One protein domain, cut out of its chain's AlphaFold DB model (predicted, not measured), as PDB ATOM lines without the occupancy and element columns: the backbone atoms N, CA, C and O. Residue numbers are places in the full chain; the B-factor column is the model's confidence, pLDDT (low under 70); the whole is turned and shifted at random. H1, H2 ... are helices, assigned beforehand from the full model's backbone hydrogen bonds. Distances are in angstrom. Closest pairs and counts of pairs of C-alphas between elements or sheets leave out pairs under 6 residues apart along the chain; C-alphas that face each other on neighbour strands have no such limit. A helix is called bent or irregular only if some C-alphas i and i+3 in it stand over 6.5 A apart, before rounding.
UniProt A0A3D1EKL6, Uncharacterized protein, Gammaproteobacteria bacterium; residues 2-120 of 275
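Overview. This is residues 2 to 120 of the 275 residues of an uncharacterized protein of Gammaproteobacteria bacterium (UniProt A0A3D1EKL6). Two separate lobes are joined by a long strap: a bundle of H1, H3 and H4 with short H2 at its side, and a small helical hairpin of H5 and H6. In the larger lobe H3 and H4 make a long hairpin, and H1 slants over it. The printed part has 119 residues with six named helices, H1 to H6 in order, and no named strand; its class is all helix. It is loose, with a radius of gyration of the C-alphas of 17.6 A, and flat, spanning 48 by 41 by 16 A.

Along the chain. H1, residues 2 to 17, begins at C-alpha 2 (39.613, -29.065, 38.439) and is 22.8 A long. H2 is residues 20 to 24, 6.1 A. H3, residues 31 to 50, measures 28.5 A. H4, residues 56 to 78, measures 34.1 A; it is only just irregular, with C-alphas 60 and 63 6.9 A apart. H5 is residues 95 to 103, 12.3 A. H6, residues 108 to 119, measures 16.2 A and ends at C-alpha 119 (51.616, -5.358, 44.789).

Arrangement. H1, H3 and H4 form an up and down bundle, each helix running against the one before it. H4 is the hub, touching H1, H2 and H3. Residues 58 to 66 alone of H4 touch H1, at a steep tilt of 41 degrees, the same way; the closest C-alphas, of Leu 16 and Val 66, are 5.7 A apart. H3 and H4, a hairpin, touch at a shallow tilt of 28 degrees, opposite ways, the C-alphas of Ala 46 and Pro 63 being closest at 5.3 A. The closest C-alphas of H2 and H4, Val 23 and Ala 70, are 6.6 A apart. H5 and H6, also a hairpin, touch at 24 degrees, a shallow tilt, opposite ways, closest at the C-alphas of Leu 102 and Ala 114, 5.0 A. H4 is apart from both H5 and H6. Every O i to N i+4 pair is within hydrogen-bond range in H1, H2, H3, H5 and H6, and 17 of 19 are in H4.

Size, cuts and confidence. The C-alphas farthest apart, of Asp 56 and Ile 106, are 52.1 A apart. The printed part has no cut. The link from H4 to H5, residues 79 to 94, is long. The mean pLDDT of the printed part is 91.2, and residue 91 is under 70.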
ATOM      1  N   LEU A   2      38.413 -29.905  38.264       90.06
ATOM      2  CA  LEU A   2      39.613 -29.065  38.439       90.06
ATOM      3  C   LEU A   2      40.697 -29.274  37.367       90.06
ATOM      4  O   LEU A   2      41.234 -28.310  36.828       90.06
ATOM      5  N   ASP A   3      40.992 -30.527  37.008       89.00
ATOM      6  CA  ASP A   3      41.950 -30.842  35.937       89.00
ATOM      7  C   ASP A   3      41.555 -30.223  34.582       89.00
ATOM      8  O   ASP A   3      42.408 -29.693  33.870       89.00
ATOM      9  N   SER A   4      40.263 -30.249  34.235       90.62
ATOM     10  CA  SER A   4      39.774 -29.643  32.992       90.62
ATOM     11  C   SER A   4      39.990 -28.131  32.997       90.62
ATOM     12  O   SER A   4      40.573 -27.593  32.056       90.62
ATOM     13  N   MET A   5      39.646 -27.467  34.104       93.25
ATOM     14  CA  MET A   5      39.881 -26.031  34.271       93.25
ATOM     15  C   MET A   5      41.374 -25.683  34.209       93.25
ATOM     16  O   MET A   5      41.753 -24.727  33.545       93.25
ATOM     17  N   ARG A   6      42.256 -26.493  34.812       91.25
ATOM     18  CA  ARG A   6      43.719 -26.309  34.726       91.25
ATOM     19  C   ARG A   6      44.258 -26.506  33.308       91.25
ATOM     20  O   ARG A   6      45.190 -25.813  32.900       91.25
ATOM     21  N   ARG A   7      43.713 -27.452  32.535       91.50
ATOM     22  CA  ARG A   7      44.057 -27.618  31.111       91.50
ATOM     23  C   ARG A   7      43.591 -26.422  30.281       91.50
ATOM     24  O   ARG A   7      44.388 -25.927  29.490       91.50
ATOM     25  N   ALA A   8      42.375 -25.927  30.508       94.25
ATOM     26  CA  ALA A   8      41.874 -24.717  29.861       94.25
ATOM     27  C   ALA A   8      42.697 -23.470  30.246       94.25
ATOM     28  O   ALA A   8      43.056 -22.687  29.371       94.25
ATOM     29  N   ASP A   9      43.088 -23.328  31.519       93.94
ATOM     30  CA  ASP A   9      43.954 -22.239  31.989       93.94
ATOM     31  C   ASP A   9      45.305 -22.235  31.262       93.94
ATOM     32  O   ASP A   9      45.729 -21.212  30.729       93.94
ATOM     33  N   ARG A  10      45.968 -23.392  31.169       92.38
ATOM     34  CA  ARG A  10      47.226 -23.510  30.416       92.38
ATOM     35  C   ARG A  10      47.044 -23.184  28.933       92.38
ATOM     36  O   ARG A  10      47.865 -22.467  28.368       92.38
ATOM     37  N   ALA A  11      45.975 -23.695  28.324       95.25
ATOM     38  CA  ALA A  11      45.681 -23.468  26.915       95.25
ATOM     39  C   ALA A  11      45.461 -21.985  26.603       95.25
ATOM     40  O   ALA A  11      46.042 -21.489  25.647       95.25
ATOM     41  N   TYR A  12      44.694 -21.266  27.424       96.19
ATOM     42  CA  TYR A  12      44.509 -19.823  27.261       96.19
ATOM     43  C   TYR A  12      45.842 -19.075  27.248       96.19
ATOM     44  O   TYR A  12      46.074 -18.301  26.332       96.19
ATOM     45  N   TRP A  13      46.731 -19.308  28.224       94.56
ATOM     46  CA  TRP A  13      47.987 -18.550  28.306       94.56
ATOM     47  C   TRP A  13      48.888 -18.825  27.100       94.56
ATOM     48  O   TRP A  13      49.488 -17.904  26.553       94.56
ATOM     49  N   MET A  14      48.919 -20.078  26.643       95.56
ATOM     50  CA  MET A  14      49.611 -20.461  25.415       95.56
ATOM     51  C   MET A  14      49.010 -19.768  24.179       95.56
ATOM     52  O   MET A  14      49.747 -19.276  23.328       95.56
ATOM     53  N   LEU A  15      47.678 -19.725  24.062       97.00
ATOM     54  CA  LEU A  15      46.987 -19.101  22.930       97.00
ATOM     55  C   LEU A  15      47.159 -17.577  22.927       97.00
ATOM     56  O   LEU A  15      47.474 -17.027  21.872       97.00
ATOM     57  N   LEU A  16      47.021 -16.932  24.089       96.62
ATOM     58  CA  LEU A  16      47.202 -15.494  24.283       96.62
ATOM     59  C   LEU A  16      48.628 -15.062  23.922       96.62
ATOM     60  O   LEU A  16      48.806 -14.160  23.109       96.62
ATOM     61  N   GLY A  17      49.649 -15.759  24.433       95.38
ATOM     62  CA  GLY A  17      51.043 -15.477  24.065       95.38
ATOM     63  C   GLY A  17      51.310 -15.657  22.565       95.38
ATOM     64  O   GLY A  17      52.134 -14.962  21.983       95.38
ATOM     65  N   SER A  18      50.560 -16.536  21.891       95.50
ATOM     66  CA  SER A  18      50.743 -16.793  20.459       95.50
ATOM     67  C   SER A  18      50.239 -15.685  19.524       95.50
ATOM     68  O   SER A  18      50.501 -15.767  18.319       95.50
ATOM     69  N   VAL A  19      49.498 -14.705  20.055       96.56
ATOM     70  CA  VAL A  19      48.978 -13.544  19.309       96.56
ATOM     71  C   VAL A  19      49.565 -12.210  19.779       96.56
ATOM     72  O   VAL A  19      49.307 -11.188  19.152       96.56
ATOM     73  N   GLU A  20      50.371 -12.200  20.846       96.19
ATOM     74  CA  GLU A  20      50.895 -10.980  21.476       96.19
ATOM     75  C   GLU A  20      51.608 -10.055  20.483       96.19
ATOM     76  O   GLU A  20      51.293  -8.869  20.401       96.19
ATOM     77  N   LYS A  21      52.552 -10.594  19.699       95.75
ATOM     78  CA  LYS A  21      53.341  -9.802  18.743       95.75
ATOM     79  C   LYS A  21      52.447  -9.130  17.699       95.75
ATOM     80  O   LYS A  21      52.665  -7.972  17.356       95.75
ATOM     81  N   GLN A  22      51.446  -9.854  17.200       96.00
ATOM     82  CA  GLN A  22      50.504  -9.345  16.211       96.00
ATOM     83  C   GLN A  22      49.604  -8.267  16.809       96.00
ATOM     84  O   GLN A  22      49.386  -7.254  16.156       96.00
ATOM     85  N   VAL A  23      49.127  -8.449  18.045       95.81
ATOM     86  CA  VAL A  23      48.276  -7.463  18.726       95.81
ATOM     87  C   VAL A  23      49.058  -6.192  19.052       95.81
ATOM     88  O   VAL A  23      48.586  -5.104  18.751       95.81
ATOM     89  N   LYS A  24      50.286  -6.293  19.573       95.19
ATOM     90  CA  LYS A  24      51.138  -5.116  19.828       95.19
ATOM     91  C   LYS A  24      51.424  -4.305  18.559       95.19
ATOM     92  O   LYS A  24      51.499  -3.084  18.617       95.19
ATOM     93  N   ALA A  25      51.504  -4.959  17.399       94.94
ATOM     94  CA  ALA A  25      51.666  -4.294  16.106       94.94
ATOM     95  C   ALA A  25      50.394  -3.579  15.593       94.94
ATOM     96  O   ALA A  25      50.418  -3.024  14.491       94.94
ATOM     97  N   LEU A  26      49.279  -3.624  16.332       94.19
ATOM     98  CA  LEU A  26      48.034  -2.915  16.019       94.19
ATOM     99  C   LEU A  26      47.877  -1.587  16.770       94.19
ATOM    100  O   LEU A  26      46.947  -0.840  16.474       94.19
ATOM    101  N   VAL A  27      48.761  -1.282  17.722       92.62
ATOM    102  CA  VAL A  27      48.725  -0.020  18.471       92.62
ATOM    103  C   VAL A  27      48.835   1.167  17.509       92.62
ATOM    104  O   VAL A  27      49.710   1.185  16.643       92.62
ATOM    105  N   GLY A  28      47.931   2.141  17.647       88.31
ATOM    106  CA  GLY A  28      47.901   3.345  16.809       88.31
ATOM    107  C   GLY A  28      47.392   3.147  15.375       88.31
ATOM    108  O   GLY A  28      47.444   4.088  14.588       88.31
ATOM    109  N   LYS A  29      46.904   1.952  15.010       92.00
ATOM    110  CA  LYS A  29      46.275   1.712  13.701       92.00
ATOM    111  C   LYS A  29      44.808   2.138  13.671       92.00
ATOM    112  O   LYS A  29      44.173   2.308  14.710       92.00
ATOM    113  N   ASP A  30      44.267   2.261  12.460       92.44
ATOM    114  CA  ASP A  30      42.858   2.587  12.245       92.44
ATOM    115  C   ASP A  30      41.915   1.526  12.839       92.44
ATOM    116  O   ASP A  30      42.183   0.321  12.796       92.44
ATOM    117  N   LYS A  31      40.769   1.972  13.369       90.31
ATOM    118  CA  LYS A  31      39.784   1.103  14.034       90.31
ATOM    119  C   LYS A  31      39.281  -0.024  13.129       90.31
ATOM    120  O   LYS A  31      39.024  -1.125  13.621       90.31
ATOM    121  N   LYS A  32      39.130   0.228  11.827       92.31
ATOM    122  CA  LYS A  32      38.658  -0.770  10.864       92.31
ATOM    123  C   LYS A  32      39.691  -1.881  10.681       92.31
ATOM    124  O   LYS A  32      39.341  -3.057  10.807       92.31
ATOM    125  N   ASP A  33      40.953  -1.510  10.485       91.56
ATOM    126  CA  ASP A  33      42.068  -2.449  10.304       91.56
ATOM    127  C   ASP A  33      42.316  -3.284  11.568       91.56
ATOM    128  O   ASP A  33      42.564  -4.495  11.500       91.56
ATOM    129  N   VAL A  34      42.197  -2.650  12.741       92.69
ATOM    130  CA  VAL A  34      42.252  -3.326  14.044       92.69
ATOM    131  C   VAL A  34      41.144  -4.373  14.141       92.69
ATOM    132  O   VAL A  34      41.421  -5.536  14.444       92.69
ATOM    133  N   GLY A  35      39.900  -3.990  13.843       92.81
ATOM    134  CA  GLY A  35      38.748  -4.887  13.907       92.81
ATOM    135  C   GLY A  35      38.864  -6.087  12.965       92.81
ATOM    136  O   GLY A  35      38.548  -7.215  13.353       92.81
ATOM    137  N   GLU A  36      39.350  -5.881  11.740       95.00
ATOM    138  CA  GLU A  36      39.571  -6.969  10.787       95.00
ATOM    139  C   GLU A  36      40.687  -7.913  11.251       95.00
ATOM    140  O   GLU A  36      40.505  -9.137  11.268       95.00
ATOM    141  N   THR A  37      41.813  -7.361  11.706       94.44
ATOM    142  CA  THR A  37      42.944  -8.173  12.167       94.44
ATOM    143  C   THR A  37      42.574  -8.996  13.401       94.44
ATOM    144  O   THR A  37      42.899 -10.183  13.467       94.44
ATOM    145  N   LEU A  38      41.833  -8.426  14.358       95.69
ATOM    146  CA  LEU A  38      41.351  -9.160  15.534       95.69
ATOM    147  C   LEU A  38      40.450 -10.342  15.144       95.69
ATOM    148  O   LEU A  38      40.641 -11.454  15.643       95.69
ATOM    149  N   ARG A  39      39.543 -10.166  14.170       96.44
ATOM    150  CA  ARG A  39      38.717 -11.271  13.640       96.44
ATOM    151  C   ARG A  39      39.571 -12.391  13.041       96.44
ATOM    152  O   ARG A  39      39.298 -13.573  13.281       96.44
ATOM    153  N   GLN A  40      40.618 -12.045  12.292       96.50
ATOM    154  CA  GLN A  40      41.549 -13.028  11.731       96.50
ATOM    155  C   GLN A  40      42.330 -13.761  12.836       96.50
ATOM    156  O   GLN A  40      42.435 -14.992  12.808       96.50
ATOM    157  N   LEU A  41      42.815 -13.035  13.850       96.75
ATOM    158  CA  LEU A  41      43.513 -13.610  15.003       96.75
ATOM    159  C   LEU A  41      42.612 -14.557  15.797       96.75
ATOM    160  O   LEU A  41      43.035 -15.667  16.119       96.75
ATOM    161  N   LYS A  42      41.351 -14.189  16.038       97.25
ATOM    162  CA  LYS A  42      40.357 -15.057  16.682       97.25
ATOM    163  C   LYS A  42      40.152 -16.364  15.919       97.25
ATOM    164  O   LYS A  42      40.141 -17.437  16.523       97.25
ATOM    165  N   SER A  43      40.043 -16.301  14.589       97.00
ATOM    166  CA  SER A  43      39.943 -17.492  13.731       97.00
ATOM    167  C   SER A  43      41.191 -18.378  13.833       97.00
ATOM    168  O   SER A  43      41.096 -19.601  13.968       97.00
ATOM    169  N   LEU A  44      42.382 -17.774  13.854       96.19
ATOM    170  CA  LEU A  44      43.647 -18.483  14.052       96.19
ATOM    171  C   LEU A  44      43.726 -19.147  15.436       96.19
ATOM    172  O   LEU A  44      44.127 -20.310  15.539       96.19
ATOM    173  N   VAL A  45      43.297 -18.450  16.491       97.19
ATOM    174  CA  VAL A  45      43.206 -18.988  17.855       97.19
ATOM    175  C   VAL A  45      42.226 -20.157  17.908       97.19
ATOM    176  O   VAL A  45      42.570 -21.196  18.469       97.19
ATOM    177  N   ALA A  46      41.060 -20.056  17.266       96.56
ATOM    178  CA  ALA A  46      40.092 -21.150  17.178       96.56
ATOM    179  C   ALA A  46      40.687 -22.395  16.499       96.56
ATOM    180  O   ALA A  46      40.571 -23.502  17.031       96.56
ATOM    181  N   LYS A  47      41.410 -22.223  15.382       96.38
ATOM    182  CA  LYS A  47      42.108 -23.322  14.686       96.38
ATOM    183  C   LYS A  47      43.176 -23.985  15.562       96.38
ATOM    184  O   LYS A  47      43.275 -25.212  15.578       96.38
ATOM    185  N   LYS A  48      43.968 -23.204  16.307       96.25
ATOM    186  CA  LYS A  48      44.950 -23.742  17.267       96.25
ATOM    187  C   LYS A  48      44.257 -24.474  18.418       96.25
ATOM    188  O   LYS A  48      44.648 -25.587  18.760       96.25
ATOM    189  N   CYS A  49      43.203 -23.883  18.973       95.12
ATOM    190  CA  CYS A  49      42.449 -24.426  20.096       95.12
ATOM    191  C   CYS A  49      41.752 -25.754  19.755       95.12
ATOM    192  O   CYS A  49      41.702 -26.659  20.590       95.12
ATOM    193  N   ALA A  50      41.263 -25.913  18.521       92.94
ATOM    194  CA  ALA A  50      40.608 -27.138  18.063       92.94
ATOM    195  C   ALA A  50      41.506 -28.385  18.185       92.94
ATOM    196  O   ALA A  50      41.003 -29.468  18.495       92.94
ATOM    197  N   LYS A  51      42.825 -28.213  18.013       91.50
ATOM    198  CA  LYS A  51      43.842 -29.276  18.103       91.50
ATOM    199  C   LYS A  51      44.195 -29.671  19.541       91.50
ATOM    200  O   LYS A  51      44.867 -30.676  19.750       91.50
ATOM    201  N   LEU A  52      43.768 -28.895  20.537       91.50
ATOM    202  CA  LEU A  52      44.103 -29.154  21.936       91.50
ATOM    203  C   LEU A  52      43.183 -30.223  22.550       91.50
ATOM    204  O   LEU A  52      41.997 -30.296  22.206       91.50
ATOM    205  N   PRO A  53      43.680 -31.025  23.514       88.62
ATOM    206  CA  PRO A  53      42.906 -32.059  24.204       88.62
ATOM    207  C   PRO A  53      41.994 -31.450  25.289       88.62
ATOM    208  O   PRO A  53      42.126 -31.722  26.487       88.62
ATOM    209  N   LEU A  54      41.073 -30.586  24.865       90.38
ATOM    210  CA  LEU A  54      40.114 -29.852  25.695       90.38
ATOM    211  C   LEU A  54      38.678 -30.340  25.443       90.38
ATOM    212  O   LEU A  54      38.408 -30.945  24.407       90.38
ATOM    213  N   GLY A  55      37.774 -30.083  26.392       88.88
ATOM    214  CA  GLY A  55      36.331 -30.270  26.188       88.88
ATOM    215  C   GLY A  55      35.736 -29.190  25.280       88.88
ATOM    216  O   GLY A  55      36.348 -28.135  25.086       88.88
ATOM    217  N   ASP A  56      34.540 -29.443  24.749       90.12
ATOM    218  CA  ASP A  56      33.900 -28.569  23.755       90.12
ATOM    219  C   ASP A  56      33.619 -27.170  24.309       90.12
ATOM    220  O   ASP A  56      33.866 -26.182  23.617       90.12
ATOM    221  N   SER A  57      33.219 -27.072  25.581       90.94
ATOM    222  CA  SER A  57      33.022 -25.796  26.279       90.94
ATOM    223  C   SER A  57      34.264 -24.906  26.218       90.94
ATOM    224  O   SER A  57      34.193 -23.754  25.797       90.94
ATOM    225  N   ALA A  58      35.427 -25.463  26.571       92.69
ATOM    226  CA  ALA A  58      36.688 -24.731  26.555       92.69
ATOM    227  C   ALA A  58      37.108 -24.371  25.125       92.69
ATOM    228  O   ALA A  58      37.560 -23.255  24.883       92.69
ATOM    229  N   LYS A  59      36.926 -25.285  24.161       93.12
ATOM    230  CA  LYS A  59      37.237 -25.011  22.750       93.12
ATOM    231  C   LYS A  59      36.382 -23.889  22.169       93.12
ATOM    232  O   LYS A  59      36.885 -23.106  21.370       93.12
ATOM    233  N   ALA A  60      35.116 -23.818  22.568       92.19
ATOM    234  CA  ALA A  60      34.203 -22.773  22.135       92.19
ATOM    235  C   ALA A  60      34.529 -21.417  22.775       92.19
ATOM    236  O   ALA A  60      34.431 -20.403  22.093       92.19
ATOM    237  N   ALA A  61      34.920 -21.390  24.052       94.06
ATOM    238  CA  ALA A  61      35.083 -20.145  24.798       94.06
ATOM    239  C   ALA A  61      36.465 -19.487  24.656       94.06
ATOM    240  O   ALA A  61      36.543 -18.270  24.506       94.06
ATOM    241  N   LEU A  62      37.550 -20.269  24.638       96.12
ATOM    242  CA  LEU A  62      38.920 -19.733  24.636       96.12
ATOM    243  C   LEU A  62      39.214 -18.716  23.518       96.12
ATOM    244  O   LEU A  62      39.889 -17.727  23.804       96.12
ATOM    245  N   PRO A  63      38.725 -18.887  22.271       96.38
ATOM    246  CA  PRO A  63      38.920 -17.876  21.235       96.38
ATOM    247  C   PRO A  63      38.283 -16.527  21.574       96.38
ATOM    248  O   PRO A  63      38.854 -15.502  21.227       96.38
ATOM    249  N   TYR A  64      37.136 -16.519  22.260       95.06
ATOM    250  CA  TYR A  64      36.475 -15.290  22.704       95.06
ATOM    251  C   TYR A  64      37.198 -14.659  23.889       95.06
ATOM    252  O   TYR A  64      37.380 -13.448  23.894       95.06
ATOM    253  N   ASP A  65      37.651 -15.461  24.856       95.62
ATOM    254  CA  ASP A  65      38.391 -14.936  26.007       95.62
ATOM    255  C   ASP A  65      39.709 -14.261  25.558       95.62
ATOM    256  O   ASP A  65      40.055 -13.188  26.047       95.62
ATOM    257  N   VAL A  66      40.432 -14.858  24.598       96.75
ATOM    258  CA  VAL A  66      41.672 -14.283  24.038       96.75
ATOM    259  C   VAL A  66      41.394 -13.012  23.228       96.75
ATOM    260  O   VAL A  66      42.114 -12.027  23.372       96.75
ATOM    261  N   ASP A  67      40.351 -13.024  22.398       96.38
ATOM    262  CA  ASP A  67      39.906 -11.882  21.586       96.38
ATOM    263  C   ASP A  67      39.482 -10.687  22.455       96.38
ATOM    264  O   ASP A  67      39.939  -9.565  22.238       96.38
ATOM    265  N   ALA A  68      38.693 -10.935  23.505       95.31
ATOM    266  CA  ALA A  68      38.282  -9.916  24.468       95.31
ATOM    267  C   ALA A  68      39.484  -9.309  25.203       95.31
ATOM    268  O   ALA A  68      39.571  -8.094  25.364       95.31
ATOM    269  N   GLN A  69      40.449 -10.142  25.601       95.75
ATOM    270  CA  GLN A  69      41.652  -9.672  26.276       95.75
ATOM    271  C   GLN A  69      42.551  -8.826  25.358       95.75
ATOM    272  O   GLN A  69      43.075  -7.800  25.794       95.75
ATOM    273  N   ALA A  70      42.722  -9.242  24.100       96.06
ATOM    274  CA  ALA A  70      43.469  -8.489  23.095       96.06
ATOM    275  C   ALA A  70      42.796  -7.145  22.777       96.06
ATOM    276  O   ALA A  70      43.474  -6.121  22.700       96.06
ATOM    277  N   SER A  71      41.466  -7.149  22.651       95.25
ATOM    278  CA  SER A  71      40.665  -5.944  22.413       95.25
ATOM    279  C   SER A  71      40.783  -4.961  23.576       95.25
ATOM    280  O   SER A  71      41.079  -3.792  23.356       95.25
ATOM    281  N   SER A  72      40.647  -5.449  24.813       95.00
ATOM    282  CA  SER A  72      40.793  -4.633  26.021       95.00
ATOM    283  C   SER A  72      42.187  -4.012  26.131       95.00
ATOM    284  O   SER A  72      42.301  -2.827  26.423       95.00
ATOM    285  N   TYR A  73      43.253  -4.765  25.837       95.56
ATOM    286  CA  TYR A  73      44.613  -4.214  25.815       95.56
ATOM    287  C   TYR A  73      44.751  -3.050  24.819       95.56
ATOM    288  O   TYR A  73      45.282  -1.999  25.175       95.56
ATOM    289  N   LEU A  74      44.254  -3.217  23.588       94.44
ATOM    290  CA  LEU A  74      44.322  -2.174  22.560       94.44
ATOM    291  C   LEU A  74      43.497  -0.942  22.924       94.44
ATOM    292  O   LEU A  74      43.945   0.176  22.694       94.44
ATOM    293  N   GLU A  75      42.310  -1.142  23.490       92.44
ATOM    294  CA  GLU A  75      41.453  -0.050  23.938       92.44
ATOM    295  C   GLU A  75      42.156   0.803  24.996       92.44
ATOM    296  O   GLU A  75      42.256   2.014  24.813       92.44
ATOM    297  N   LEU A  76      42.722   0.175  26.033       93.06
ATOM    298  CA  LEU A  76      43.413   0.877  27.120       93.06
ATOM    299  C   LEU A  76      44.629   1.669  26.613       93.06
ATOM    300  O   LEU A  76      44.794   2.834  26.969       93.06
ATOM    301  N   ILE A  77      45.439   1.076  25.732       92.88
ATOM    302  CA  ILE A  77      46.566   1.780  25.102       92.88
ATOM    303  C   ILE A  77      46.079   2.971  24.266       92.88
ATOM    304  O   ILE A  77      46.641   4.061  24.354       92.88
ATOM    305  N   ASN A  78      45.029   2.785  23.462       87.50
ATOM    306  CA  ASN A  78      44.536   3.822  22.555       87.50
ATOM    307  C   ASN A  78      43.869   4.998  23.290       87.50
ATOM    308  O   ASN A  78      43.846   6.100  22.749       87.50
ATOM    309  N   VAL A  79      43.362   4.797  24.513       89.44
ATOM    310  CA  VAL A  79      42.891   5.893  25.388       89.44
ATOM    311  C   VAL A  79      44.018   6.530  26.216       89.44
ATOM    312  O   VAL A  79      43.752   7.334  27.106       89.44
ATOM    313  N   GLY A  80      45.279   6.185  25.932       87.94
ATOM    314  CA  GLY A  80      46.459   6.778  26.561       87.94
ATOM    315  C   GLY A  80      46.834   6.184  27.918       87.94
ATOM    316  O   GLY A  80      47.674   6.754  28.611       87.94
ATOM    317  N   GLN A  81      46.246   5.053  28.325       90.31
ATOM    318  CA  GLN A  81      46.677   4.367  29.543       90.31
ATOM    319  C   GLN A  81      47.938   3.541  29.282       90.31
ATOM    320  O   GLN A  81      48.062   2.862  28.262       90.31
ATOM    321  N   ALA A  82      48.855   3.533  30.252       86.69
ATOM    322  CA  ALA A  82      50.044   2.683  30.249       86.69
ATOM    323  C   ALA A  82      49.681   1.217  30.569       86.69
ATOM    324  O   ALA A  82      50.029   0.678  31.618       86.69
ATOM    325  N   ALA A  83      48.924   0.570  29.680       88.50
ATOM    326  CA  ALA A  83      48.497  -0.813  29.852       88.50
ATOM    327  C   ALA A  83      49.611  -1.803  29.477       88.50
ATOM    328  O   ALA A  83      50.248  -1.703  28.429       88.50
ATOM    329  N   SER A  84      49.816  -2.822  30.308       88.81
ATOM    330  CA  SER A  84      50.739  -3.918  30.017       88.81
ATOM    331  C   SER A  84      50.016  -5.096  29.363       88.81
ATOM    332  O   SER A  84      48.817  -5.323  29.558       88.81
ATOM    333  N   TRP A  85      50.750  -5.866  28.553       91.56
ATOM    334  CA  TRP A  85      50.209  -7.114  28.025       91.56
ATOM    335  C   TRP A  85      49.955  -8.085  29.185       91.56
ATOM    336  O   TRP A  85      50.819  -8.215  30.054       91.56
ATOM    337  N   PRO A  86      48.817  -8.797  29.221       89.31
ATOM    338  CA  PRO A  86      48.503  -9.663  30.343       89.31
ATOM    339  C   PRO A  86      49.519 -10.791  30.476       89.31
ATOM    340  O   PRO A  86      49.704 -11.607  29.570       89.31
ATOM    341  N   THR A  87      50.122 -10.878  31.652       84.31
ATOM    342  CA  THR A  87      51.064 -11.932  32.007       84.31
ATOM    343  C   THR A  87      50.478 -12.832  33.084       84.31
ATOM    344  O   THR A  87      49.588 -12.472  33.862       84.31
ATOM    345  N   ARG A  88      50.964 -14.072  33.121       80.31
ATOM    346  CA  ARG A  88      50.604 -14.996  34.189       80.31
ATOM    347  C   ARG A  88      51.345 -14.574  35.453       80.31
ATOM    348  O   ARG A  88      52.561 -14.432  35.411       80.31
ATOM    349  N   ARG A  89      50.621 -14.441  36.570       77.25
ATOM    350  CA  ARG A  89      51.223 -14.141  37.881       77.25
ATOM    351  C   ARG A  89      52.388 -15.091  38.206       77.25
ATOM    352  O   ARG A  89      52.313 -16.272  37.814       77.25
ATOM    353  N   PRO A  90      53.412 -14.603  38.931       70.69
ATOM    354  CA  PRO A  90      54.564 -15.405  39.320       70.69
ATOM    355  C   PRO A  90      54.133 -16.592  40.185       70.69
ATOM    356  O   PRO A  90      53.129 -16.534  40.893       70.69
ATOM    357  N   LYS A  91      54.846 -17.715  40.064       69.75
ATOM    358  CA  LYS A  91      54.540 -18.932  40.834       69.75
ATOM    359  C   LYS A  91      54.966 -18.785  42.294       69.75
ATOM    360  O   LYS A  91      54.277 -19.294  43.172       69.75
ATOM    361  N   GLU A  92      56.100 -18.139  42.508       75.31
ATOM    362  CA  GLU A  92      56.650 -17.846  43.826       75.31
ATOM    363  C   GLU A  92      56.085 -16.525  44.327       75.31
ATOM    364  O   GLU A  92      55.674 -15.687  43.521       75.31
ATOM    365  N   ASP A  93      56.005 -16.388  45.648       77.69
ATOM    366  CA  ASP A  93      55.578 -15.146  46.270       77.69
ATOM    367  C   ASP A  93      56.703 -14.120  46.138       77.69
ATOM    368  O   ASP A  93      57.763 -14.313  46.735       77.69
ATOM    369  N   PRO A  94      56.513 -13.060  45.337       80.50
ATOM    370  CA  PRO A  94      57.546 -12.058  45.169       80.50
ATOM    371  C   PRO A  94      57.643 -11.154  46.396       80.50
ATOM    372  O   PRO A  94      58.618 -10.423  46.497       80.50
ATOM    373  N   TYR A  95      56.682 -11.204  47.329       83.50
ATOM    374  CA  TYR A  95      56.595 -10.266  48.443       83.50
ATOM    375  C   TYR A  95      57.884 -10.159  49.277       83.50
ATOM    376  O   TYR A  95      58.330  -9.031  49.470       83.50
ATOM    377  N   PRO A  96      58.537 -11.253  49.732       85.88
ATOM    378  CA  PRO A  96      59.755 -11.129  50.537       85.88
ATOM    379  C   PRO A  96      60.897 -10.451  49.768       85.88
ATOM    380  O   PRO A  96      61.469  -9.478  50.242       85.88
ATOM    381  N   ALA A  97      61.162 -10.903  48.538       86.62
ATOM    382  CA  ALA A  97      62.221 -10.339  47.702       86.62
ATOM    383  C   ALA A  97      61.915  -8.897  47.259       86.62
ATOM    384  O   ALA A  97      62.816  -8.072  47.149       86.62
ATOM    385  N   ALA A  98      60.643  -8.584  47.012       87.06
ATOM    386  CA  ALA A  98      60.194  -7.249  46.643       87.06
ATOM    387  C   ALA A  98      60.266  -6.274  47.824       87.06
ATOM    388  O   ALA A  98      60.587  -5.107  47.619       87.06
ATOM    389  N   LEU A  99      60.011  -6.743  49.051       89.81
ATOM    390  CA  LEU A  99      60.198  -5.953  50.264       89.81
ATOM    391  C   LEU A  99      61.675  -5.606  50.456       89.81
ATOM    392  O   LEU A  99      61.998  -4.437  50.651       89.81
ATOM    393  N   ASP A 100      62.566  -6.591  50.322       92.62
ATOM    394  CA  ASP A 100      64.011  -6.366  50.401       92.62
ATOM    395  C   ASP A 100      64.471  -5.375  49.318       92.62
ATOM    396  O   ASP A 100      65.141  -4.388  49.626       92.62
ATOM    397  N   ALA A 101      64.030  -5.562  48.070       90.50
ATOM    398  CA  ALA A 101      64.329  -4.650  46.966       90.50
ATOM    399  C   ALA A 101      63.803  -3.225  47.214       90.50
ATOM    400  O   ALA A 101      64.497  -2.258  46.905       90.50
ATOM    401  N   LEU A 102      62.620  -3.075  47.824       91.94
ATOM    402  CA  LEU A 102      62.062  -1.768  48.179       91.94
ATOM    403  C   LEU A 102      62.961  -1.047  49.190       91.94
ATOM    404  O   LEU A 102      63.244   0.137  49.028       91.94
ATOM    405  N   THR A 103      63.448  -1.759  50.213       92.69
ATOM    406  CA  THR A 103      64.347  -1.171  51.225       92.69
ATOM    407  C   THR A 103      65.717  -0.783  50.672       92.69
ATOM    408  O   THR A 103      66.384   0.077  51.243       92.69
ATOM    409  N   GLN A 104      66.128  -1.401  49.564       94.00
ATOM    410  CA  GLN A 104      67.407  -1.163  48.896       94.00
ATOM    411  C   GLN A 104      67.289  -0.223  47.688       94.00
ATOM    412  O   GLN A 104      68.295   0.060  47.047       94.00
ATOM    413  N   SER A 105      66.082   0.255  47.367       92.81
ATOM    414  CA  SER A 105      65.836   1.120  46.210       92.81
ATOM    415  C   SER A 105      66.478   2.493  46.415       92.81
ATOM    416  O   SER A 105      66.167   3.184  47.386       92.81
ATOM    417  N   ILE A 106      67.337   2.913  45.486       93.94
ATOM    418  CA  ILE A 106      67.999   4.230  45.516       93.94
ATOM    419  C   ILE A 106      67.428   5.133  44.415       93.94
ATOM    420  O   ILE A 106      67.422   6.359  44.538       93.94
ATOM    421  N   THR A 107      66.901   4.535  43.346       95.94
ATOM    422  CA  THR A 107      66.285   5.244  42.222       95.94
ATOM    423  C   THR A 107      64.761   5.111  42.211       95.94
ATOM    424  O   THR A 107      64.184   4.172  42.763       95.94
ATOM    425  N   LEU A 108      64.086   6.047  41.533       91.50
ATOM    426  CA  LEU A 108      62.633   5.993  41.334       91.50
ATOM    427  C   LEU A 108      62.207   4.761  40.521       91.50
ATOM    428  O   LEU A 108      61.138   4.206  40.762       91.50
ATOM    429  N   GLU A 109      63.036   4.334  39.570       91.69
ATOM    430  CA  GLU A 109      62.776   3.154  38.743       91.69
ATOM    431  C   GLU A 109      62.823   1.870  39.583       91.69
ATOM    432  O   GLU A 109      61.877   1.086  39.547       91.69
ATOM    433  N   GLU A 110      63.852   1.707  40.423       90.75
ATOM    434  CA  GLU A 110      63.957   0.591  41.377       90.75
ATOM    435  C   GLU A 110      62.794   0.589  42.372       90.75
ATOM    436  O   GLU A 110      62.165  -0.448  42.582       90.75
ATOM    437  N   PHE A 111      62.457   1.758  42.926       89.50
ATOM    438  CA  PHE A 111      61.344   1.902  43.863       89.50
ATOM    439  C   PHE A 111      60.005   1.518  43.220       89.50
ATOM    440  O   PHE A 111      59.190   0.817  43.827       89.50
ATOM    441  N   THR A 112      59.777   1.951  41.976       87.88
ATOM    442  CA  THR A 112      58.561   1.624  41.218       87.88
ATOM    443  C   THR A 112      58.497   0.125  40.942       87.88
ATOM    444  O   THR A 112      57.491  -0.506  41.262       87.88
ATOM    445  N   ALA A 113      59.587  -0.472  40.450       87.19
ATOM    446  CA  ALA A 113      59.664  -1.905  40.181       87.19
ATOM    447  C   ALA A 113      59.442  -2.751  41.451       87.19
ATOM    448  O   ALA A 113      58.695  -3.733  41.423       87.19
ATOM    449  N   ALA A 114      60.032  -2.355  42.583       86.31
ATOM    450  CA  ALA A 114      59.846  -3.029  43.865       86.31
ATOM    451  C   ALA A 114      58.407  -2.889  44.393       86.31
ATOM    452  O   ALA A 114      57.825  -3.861  44.880       86.31
ATOM    453  N   THR A 115      57.788  -1.715  44.241       84.81
ATOM    454  CA  THR A 115      56.390  -1.469  44.639       84.81
ATOM    455  C   THR A 115      55.398  -2.263  43.782       84.81
ATOM    456  O   THR A 115      54.432  -2.838  44.301       84.81
ATOM    457  N   GLU A 116      55.637  -2.348  42.472       85.12
ATOM    458  CA  GLU A 116      54.863  -3.196  41.562       85.12
ATOM    459  C   GLU A 116      54.997  -4.677  41.935       85.12
ATOM    460  O   GLU A 116      53.995  -5.396  42.006       85.12
ATOM    461  N   ALA A 117      56.217  -5.126  42.247       82.62
ATOM    462  CA  ALA A 117      56.481  -6.489  42.690       82.62
ATOM    463  C   ALA A 117      55.811  -6.804  44.042       82.62
ATOM    464  O   ALA A 117      55.199  -7.864  44.171       82.62
ATOM    465  N   LEU A 118      55.813  -5.876  45.006       83.25
ATOM    466  CA  LEU A 118      55.089  -5.997  46.283       83.25
ATOM    467  C   LEU A 118      53.574  -6.103  46.092       83.25
ATOM    468  O   LEU A 118      52.895  -6.877  46.767       83.25
ATOM    469  N   SER A 119      53.037  -5.332  45.147       78.06
ATOM    470  CA  SER A 119      51.616  -5.358  44.789       78.06
ATOM    471  C   SER A 119      51.235  -6.629  44.019       78.06
ATOM    472  O   SER A 119      50.054  -6.989  43.917       78.06
ATOM    473  N   SER A 120      52.227  -7.339  43.477       73.44
ATOM    474  CA  SER A 120      52.013  -8.569  42.738       73.44
ATOM    475  C   SER A 120      51.802  -9.741  43.699       73.44
ATOM    476  O   SER A 120      52.678 -10.185  44.430       73.44
TER     477      SER A 120